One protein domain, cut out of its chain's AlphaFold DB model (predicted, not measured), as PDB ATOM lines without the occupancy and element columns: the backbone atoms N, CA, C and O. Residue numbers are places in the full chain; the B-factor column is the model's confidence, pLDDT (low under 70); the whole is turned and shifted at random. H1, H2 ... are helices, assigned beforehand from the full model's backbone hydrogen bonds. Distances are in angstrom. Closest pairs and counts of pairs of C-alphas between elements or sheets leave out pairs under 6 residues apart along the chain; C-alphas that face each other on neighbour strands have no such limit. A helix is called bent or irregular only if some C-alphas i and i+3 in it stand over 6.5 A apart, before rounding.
ATOM      1  N   LYS A  44     280.190 102.629 237.273       67.12
ATOM      2  CA  LYS A  44     279.714 101.321 236.808       67.12
ATOM      3  C   LYS A  44     279.614 100.260 237.918       67.12
ATOM      4  O   LYS A  44     279.396  99.098 237.591       67.12
ATOM      5  N   ASP A  45     279.784 100.612 239.198       80.19
ATOM      6  CA  ASP A  45     279.611  99.673 240.320       80.19
ATOM      7  C   ASP A  45     278.145  99.165 240.376       80.19
ATOM      8  O   ASP A  45     277.228  99.961 240.627       80.19
ATOM      9  N   PRO A  46     277.894  97.854 240.155       83.44
ATOM     10  CA  PRO A  46     276.545  97.286 240.163       83.44
ATOM     11  C   PRO A  46     275.809  97.480 241.490       83.44
ATOM     12  O   PRO A  46     274.600  97.714 241.488       83.44
ATOM     13  N   PHE A  47     276.521  97.415 242.618       86.44
ATOM     14  CA  PHE A  47     275.942  97.619 243.941       86.44
ATOM     15  C   PHE A  47     275.546  99.081 244.143       86.44
ATOM     16  O   PHE A  47     274.428  99.351 244.571       86.44
ATOM     17  N   VAL A  48     276.417 100.034 243.794       85.38
ATOM     18  CA  VAL A  48     276.103 101.471 243.919       85.38
ATOM     19  C   VAL A  48     274.927 101.854 243.018       85.38
ATOM     20  O   VAL A  48     274.037 102.588 243.453       85.38
ATOM     21  N   SER A  49     274.888 101.330 241.790       87.38
ATOM     22  CA  SER A  49     273.759 101.519 240.872       87.38
ATOM     23  C   SER A  49     272.459 100.959 241.456       87.38
ATOM     24  O   SER A  49     271.454 101.669 241.510       87.38
ATOM     25  N   TYR A  50     272.478  99.723 241.964       88.38
ATOM     26  CA  TYR A  50     271.320  99.112 242.617       88.38
ATOM     27  C   TYR A  50     270.876  99.890 243.864       88.38
ATOM     28  O   TYR A  50     269.688 100.139 244.058       88.38
ATOM     29  N   TYR A  51     271.820 100.346 244.687       87.75
ATOM     30  CA  TYR A  51     271.527 101.131 245.882       87.75
ATOM     31  C   TYR A  51     270.799 102.437 245.535       87.75
ATOM     32  O   TYR A  51     269.708 102.690 246.045       87.75
ATOM     33  N   ARG A  52     271.357 103.234 244.614       89.69
ATOM     34  CA  ARG A  52     270.789 104.533 244.214       89.69
ATOM     35  C   ARG A  52     269.445 104.385 243.499       89.69
ATOM     36  O   ARG A  52     268.504 105.117 243.796       89.69
ATOM     37  N   ASN A  53     269.346 103.433 242.573       88.69
ATOM     38  CA  ASN A  53     268.174 103.292 241.710       88.69
ATOM     39  C   ASN A  53     267.049 102.464 242.343       88.69
ATOM     40  O   ASN A  53     265.895 102.621 241.952       88.69
ATOM     41  N   SER A  54     267.363 101.574 243.289       90.00
ATOM     42  CA  SER A  54     266.388 100.662 243.896       90.00
ATOM     43  C   SER A  54     266.229 100.881 245.397       90.00
ATOM     44  O   SER A  54     265.135 101.222 245.837       90.00
ATOM     45  N   LEU A  55     267.298 100.744 246.188       89.69
ATOM     46  CA  LEU A  55     267.186 100.764 247.655       89.69
ATOM     47  C   LEU A  55     266.758 102.127 248.217       89.69
ATOM     48  O   LEU A  55     265.940 102.178 249.130       89.69
ATOM     49  N   CYS A  56     267.232 103.235 247.645       92.94
ATOM     50  CA  CYS A  56     266.790 104.574 248.055       92.94
ATOM     51  C   CYS A  56     265.343 104.901 247.647       92.94
ATOM     52  O   CYS A  56     264.787 105.879 248.132       92.94
ATOM     53  N   ASN A  57     264.736 104.108 246.757       92.12
ATOM     54  CA  ASN A  57     263.446 104.397 246.127       92.12
ATOM     55  C   ASN A  57     262.482 103.196 246.193       92.12
ATOM     56  O   ASN A  57     261.646 103.030 245.305       92.12
ATOM     57  N   LEU A  58     262.592 102.348 247.227       93.12
ATOM     58  CA  LEU A  58     261.915 101.042 247.302       93.12
ATOM     59  C   LEU A  58     260.413 101.103 247.021       93.12
ATOM     60  O   LEU A  58     259.912 100.310 246.228       93.12
ATOM     61  N   GLN A  59     259.699 102.048 247.639       91.25
ATOM     62  CA  GLN A  59     258.251 102.167 247.459       91.25
ATOM     63  C   GLN A  59     257.891 102.452 245.997       91.25
ATOM     64  O   GLN A  59     257.092 101.729 245.406       91.25
ATOM     65  N   LYS A  60     258.533 103.461 245.399       88.81
ATOM     66  CA  LYS A  60     258.320 103.841 243.999       88.81
ATOM     67  C   LYS A  60     258.661 102.690 243.055       88.81
ATOM     68  O   LYS A  60     257.877 102.353 242.177       88.81
ATOM     69  N   VAL A  61     259.807 102.045 243.271       91.12
ATOM     70  CA  VAL A  61     260.286 100.926 242.447       91.12
ATOM     71  C   VAL A  61     259.329  99.735 242.516       91.12
ATOM     72  O   VAL A  61     259.039  99.132 241.481       91.12
ATOM     73  N   ASN A  62     258.798  99.420 243.700       92.25
ATOM     74  CA  ASN A  62     257.804  98.363 243.874       92.25
ATOM     75  C   ASN A  62     256.485  98.702 243.168       92.25
ATOM     76  O   ASN A  62     255.945  97.851 242.459       92.25
ATOM     77  N   ASN A  63     255.991  99.933 243.308       90.94
ATOM     78  CA  ASN A  63     254.758 100.368 242.652       90.94
ATOM     79  C   ASN A  63     254.900 100.372 241.116       90.94
ATOM     80  O   ASN A  63     254.032  99.859 240.405       90.94
ATOM     81  N   ASP A  64     256.024 100.877 240.597       88.94
ATOM     82  CA  ASP A  64     256.362 100.848 239.171       88.94
ATOM     83  C   ASP A  64     256.436  99.413 238.636       88.94
ATOM     84  O   ASP A  64     255.953  99.119 237.538       88.94
ATOM     85  N   LEU A  65     257.053  98.503 239.397       91.25
ATOM     86  CA  LEU A  65     257.145  97.094 239.032       91.25
ATOM     87  C   LEU A  65     255.764  96.434 239.014       91.25
ATOM     88  O   LEU A  65     255.455  95.722 238.057       91.25
ATOM     89  N   LEU A  66     254.926  96.697 240.018       91.69
ATOM     90  CA  LEU A  66     253.563  96.178 240.078       91.69
ATOM     91  C   LEU A  66     252.761  96.612 238.847       91.69
ATOM     92  O   LEU A  66     252.213  95.763 238.145       91.69
ATOM     93  N   ARG A  67     252.783  97.907 238.504       88.62
ATOM     94  CA  ARG A  67     252.146  98.420 237.278       88.62
ATOM     95  C   ARG A  67     252.653  97.718 236.023       88.62
ATOM     96  O   ARG A  67     251.856  97.332 235.171       88.62
ATOM     97  N   LYS A  68     253.969  97.507 235.904       89.81
ATOM     98  CA  LYS A  68     254.564  96.785 234.764       89.81
ATOM     99  C   LYS A  68     254.075  95.339 234.683       89.81
ATOM    100  O   LYS A  68     253.756  94.889 233.585       89.81
ATOM    101  N   ILE A  69     253.991  94.628 235.810       91.38
ATOM    102  CA  ILE A  69     253.459  93.256 235.874       91.38
ATOM    103  C   ILE A  69     252.009  93.234 235.383       91.38
ATOM    104  O   ILE A  69     251.661  92.418 234.532       91.38
ATOM    105  N   PHE A  70     251.186  94.162 235.860       89.44
ATOM    106  CA  PHE A  70     249.779  94.275 235.484       89.44
ATOM    107  C   PHE A  70     249.581  94.622 234.008       89.44
ATOM    108  O   PHE A  70     248.898  93.896 233.288       89.44
ATOM    109  N   LYS A  71     250.249  95.675 233.523       87.62
ATOM    110  CA  LYS A  71     250.208  96.090 232.112       87.62
ATOM    111  C   LYS A  71     250.612  94.946 231.186       87.62
ATOM    112  O   LYS A  71     249.970  94.715 230.165       87.62
ATOM    113  N   LYS A  72     251.664  94.213 231.558       89.69
ATOM    114  CA  LYS A  72     252.205  93.106 230.770       89.69
ATOM    115  C   LYS A  72     251.279  91.894 230.711       89.69
ATOM    116  O   LYS A  72     251.201  91.247 229.669       89.69
ATOM    117  N   ASN A  73     250.611  91.575 231.814       91.25
ATOM    118  CA  ASN A  73     249.794  90.367 231.938       91.25
ATOM    119  C   ASN A  73     248.289  90.652 231.806       91.25
ATOM    120  O   ASN A  73     247.480  89.776 232.083       91.25
ATOM    121  N   ARG A  74     247.894  91.853 231.354       87.62
ATOM    122  CA  ARG A  74     246.484  92.281 231.243       87.62
ATOM    123  C   ARG A  74     245.594  91.350 230.423       87.62
ATOM    124  O   ARG A  74     244.397  91.290 230.652       87.62
ATOM    125  N   SER A  75     246.181  90.658 229.449       87.94
ATOM    126  CA  SER A  75     245.492  89.714 228.568       87.94
ATOM    127  C   SER A  75     245.499  88.282 229.097       87.94
ATOM    128  O   SER A  75     245.044  87.386 228.389       87.94
ATOM    129  N   CYS A  76     246.100  88.033 230.260       93.25
ATOM    130  CA  CYS A  76     246.180  86.699 230.829       93.25
ATOM    131  C   CYS A  76     244.840  86.309 231.456       93.25
ATOM    132  O   CYS A  76     244.221  87.130 232.135       93.25
ATOM    133  N   ALA A  77     244.435  85.049 231.269       94.00
ATOM    134  CA  ALA A  77     243.152  84.538 231.758       94.00
ATOM    135  C   ALA A  77     242.934  84.832 233.248       94.00
ATOM    136  O   ALA A  77     241.881  85.334 233.619       94.00
ATOM    137  N   TYR A  78     243.963  84.650 234.083       93.06
ATOM    138  CA  TYR A  78     243.851  84.916 235.515       93.06
ATOM    139  C   TYR A  78     243.397  86.347 235.831       93.06
ATOM    140  O   TYR A  78     242.478  86.525 236.616       93.06
ATOM    141  N   LEU A  79     243.990  87.382 235.219       88.62
ATOM    142  CA  LEU A  79     243.572  88.761 235.512       88.62
ATOM    143  C   LEU A  79     242.166  89.068 234.979       88.62
ATOM    144  O   LEU A  79     241.443  89.842 235.609       88.62
ATOM    145  N   ALA A  80     241.778  88.454 233.856       87.12
ATOM    146  CA  ALA A  80     240.422  88.559 233.327       87.12
ATOM    147  C   ALA A  80     239.398  87.929 234.289       87.12
ATOM    148  O   ALA A  80     238.394  88.563 234.609       87.12
ATOM    149  N   ASP A  81     239.700  86.745 234.826       89.50
ATOM    150  CA  ASP A  81     238.841  86.021 235.770       89.50
ATOM    151  C   ASP A  81     238.653  86.794 237.087       89.50
ATOM    152  O   ASP A  81     237.579  86.775 237.683       89.50
ATOM    153  N   GLN A  82     239.670  87.549 237.516       85.56
ATOM    154  CA  GLN A  82     239.597  88.417 238.699       85.56
ATOM    155  C   GLN A  82     238.820  89.728 238.457       85.56
ATOM    156  O   GLN A  82     238.692  90.542 239.371       85.56
ATOM    157  N   SER A  83     238.295  89.959 237.244       75.75
ATOM    158  CA  SER A  83     237.497  91.147 236.896       75.75
ATOM    159  C   SER A  83     238.188  92.480 237.246       75.75
ATOM    160  O   SER A  83     237.564  93.441 237.711       75.75
ATOM    161  N   ILE A  84     239.509  92.557 237.047       71.62
ATOM    162  CA  ILE A  84     240.304  93.742 237.400       71.62
ATOM    163  C   ILE A  84     240.213  94.775 236.268       71.62
ATOM    164  O   ILE A  84     240.923  94.710 235.267       71.62
ATOM    165  N   SER A  85     239.312  95.741 236.441       56.12
ATOM    166  CA  SER A  85     238.897  96.732 235.438       56.12
ATOM    167  C   SER A  85     239.815  97.953 235.269       56.12
ATOM    168  O   SER A  85     239.692  98.649 234.262       56.12
ATOM    169  N   SER A  97     249.981 110.828 238.459       79.94
ATOM    170  CA  SER A  97     249.955 111.564 239.719       79.94
ATOM    171  C   SER A  97     250.151 110.619 240.912       79.94
ATOM    172  O   SER A  97     249.880 109.417 240.840       79.94
ATOM    173  N   ASN A  98     250.600 111.167 242.044       80.12
ATOM    174  CA  ASN A  98     250.699 110.393 243.285       80.12
ATOM    175  C   ASN A  98     249.323 109.845 243.709       80.12
ATOM    176  O   ASN A  98     249.241 108.736 244.220       80.12
ATOM    177  N   GLU A  99     248.245 110.599 243.482       82.00
ATOM    178  CA  GLU A  99     246.878 110.201 243.846       82.00
ATOM    179  C   GLU A  99     246.402 108.980 243.047       82.00
ATOM    180  O   GLU A  99     245.906 108.018 243.633       82.00
ATOM    181  N   GLU A 100     246.625 108.964 241.731       81.56
ATOM    182  CA  GLU A 100     246.322 107.807 240.874       81.56
ATOM    183  C   GLU A 100     247.142 106.576 241.265       81.56
ATOM    184  O   GLU A 100     246.636 105.452 241.246       81.56
ATOM    185  N   GLU A 101     248.406 106.777 241.650       83.38
ATOM    186  CA  GLU A 101     249.236 105.703 242.180       83.38
ATOM    187  C   GLU A 101     248.643 105.109 243.462       83.38
ATOM    188  O   GLU A 101     248.520 103.887 243.549       83.38
ATOM    189  N   TYR A 102     248.255 105.937 244.436       84.31
ATOM    190  CA  TYR A 102     247.650 105.457 245.684       84.31
ATOM    191  C   TYR A 102     246.365 104.667 245.426       84.31
ATOM    192  O   TYR A 102     246.234 103.545 245.919       84.31
ATOM    193  N   LEU A 103     245.468 105.201 244.594       85.38
ATOM    194  CA  LEU A 103     244.214 104.536 244.235       85.38
ATOM    195  C   LEU A 103     244.456 103.169 243.583       85.38
ATOM    196  O   LEU A 103     243.810 102.189 243.957       85.38
ATOM    197  N   PHE A 104     245.425 103.072 242.666       85.25
ATOM    198  CA  PHE A 104     245.787 101.799 242.038       85.25
ATOM    199  C   PHE A 104     246.270 100.758 243.056       85.25
ATOM    200  O   PHE A 104     245.872  99.593 242.997       85.25
ATOM    201  N   ILE A 105     247.147 101.160 243.980       88.88
ATOM    202  CA  ILE A 105     247.701 100.245 244.984       88.88
ATOM    203  C   ILE A 105     246.614  99.757 245.949       88.88
ATOM    204  O   ILE A 105     246.610  98.577 246.312       88.88
ATOM    205  N   ASP A 106     245.693 100.628 246.352       88.06
ATOM    206  CA  ASP A 106     244.610 100.256 247.262       88.06
ATOM    207  C   ASP A 106     243.578  99.351 246.582       88.06
ATOM    208  O   ASP A 106     243.189  98.331 247.158       88.06
ATOM    209  N   GLU A 107     243.224  99.624 245.324       85.06
ATOM    210  CA  GLU A 107     242.366  98.727 244.546       85.06
ATOM    211  C   GLU A 107     243.026  97.354 244.342       85.06
ATOM    212  O   GLU A 107     242.368  96.324 244.512       85.06
ATOM    213  N   PHE A 108     244.332  97.312 244.043       88.31
ATOM    214  CA  PHE A 108     245.091  96.059 243.945       88.31
ATOM    215  C   PHE A 108     244.966  95.226 245.224       88.31
ATOM    216  O   PHE A 108     244.637  94.042 245.154       88.31
ATOM    217  N   ARG A 109     245.186  95.844 246.391       89.19
ATOM    218  CA  ARG A 109     245.093  95.166 247.693       89.19
ATOM    219  C   ARG A 109     243.680  94.676 247.996       89.19
ATOM    220  O   ARG A 109     243.529  93.632 248.621       89.19
ATOM    221  N   GLN A 110     242.662  95.422 247.571       88.06
ATOM    222  CA  GLN A 110     241.265  95.063 247.790       88.06
ATOM    223  C   GLN A 110     240.811  93.910 246.884       88.06
ATOM    224  O   GLN A 110     240.087  93.026 247.340       88.06
ATOM    225  N   LYS A 111     241.214  93.920 245.606       87.00
ATOM    226  CA  LYS A 111     240.758  92.942 244.605       87.00
ATOM    227  C   LYS A 111     241.575  91.655 244.579       87.00
ATOM    228  O   LYS A 111     241.034  90.621 244.206       87.00
ATOM    229  N   LEU A 112     242.853  91.699 244.955       90.00
ATOM    230  CA  LEU A 112     243.724  90.524 244.979       90.00
ATOM    231  C   LEU A 112     244.175  90.202 246.406       90.00
ATOM    232  O   LEU A 112     245.224  90.685 246.843       90.00
ATOM    233  N   PRO A 113     243.411  89.369 247.138       89.50
ATOM    234  CA  PRO A 113     243.819  88.918 248.459       89.50
ATOM    235  C   PRO A 113     245.048  88.004 248.377       89.50
ATOM    236  O   PRO A 113     245.434  87.516 247.314       89.50
ATOM    237  N   LEU A 114     245.652  87.731 249.532       93.00
ATOM    238  CA  LEU A 114     246.709  86.731 249.635       93.00
ATOM    239  C   LEU A 114     246.154  85.341 249.301       93.00
ATOM    240  O   LEU A 114     245.160  84.895 249.872       93.00
ATOM    241  N   THR A 115     246.825  84.654 248.384       93.44
ATOM    242  CA  THR A 115     246.431  83.353 247.840       93.44
ATOM    243  C   THR A 115     247.483  82.287 248.139       93.44
ATOM    244  O   THR A 115     248.593  82.561 248.602       93.44
TER     245      THR A 115
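This is residues 44 to 85 and 97 to 115 of the 279 residues of the protein "Hypothetical protein" of Rotaria magnacalcarata (UniProt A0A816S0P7). The model is a loose, open chain of helices: H1 and the long H2 follow each other end to end as a wide V, and H4 is set steeply to the side of H2, near its middle. Short H3 comes just past the last residue of H2, while residues 44 to 52, most of them in H1, stick out at the other end. The printed part has 61 residues with four named helices, H1, H2, H3 and H4 in that order, and no named strand; the class is all helix. The whole is loose, with a radius of gyration of the C-alphas of 14.5 A, and elongated, spanning 43 by 25 by 23 A.

H1 is residues 46 to 53, and its first C-alpha, that of Pro 46, stands at (276.545, 97.286, 240.163). After Ser 54 comes H2, residues 55 to 73, the longest helix, 25.6 A from first to last C-alpha. H2 is irregular, with C-alphas 56 and 59 standing 8.9 A apart, and has a kink of 41 degrees near residue 62. Its last C-alpha, that of Asn 73, is at (249.794, 90.367, 231.938). H3 is residues 77 to 81, five residues and 6.1 A long. Beyond the cut, H4 is residues 98 to 111, 20.1 A long, ending with C-alpha 111 at (240.758, 92.942, 244.605).

H1 and H2 meet only through their link, which is tight, with one residue between them. H2 and H4 are close but not clearly touching, with 2 pairs of C-alphas within 8 A; the closest C-alphas are those of Asn 63 and Ile 105, 7.4 A apart. Their lines stand at a steep tilt of 61 degrees, and they run the same way. H2 and H3 are joined by a tight link of three residues and are close but not clearly touching; their closest C-alphas are those of Asn 73 and Leu 79, 7.4 A apart. H1 is apart from H3 and from H4, and H3 is apart from H4. In H1, H3 and H4 every O i to N i+4 pair is within hydrogen-bond range; in H2, 13 of 15 are.

The C-alphas of Lys 44 and Asp 81 are the two farthest apart, at 43.7 A. Residues 44 to 52, of which 46 to 52 belong to H1, stand free; without them the body spans 36 by 23 by 19 A. Residues 86 to 96 are not printed, and C-alphas 85 and 97 are 19.0 A apart across this cut, which falls in the link from H3 to H4. The mean pLDDT of the printed part is 87.0, and residues 44 and 85 are under 70.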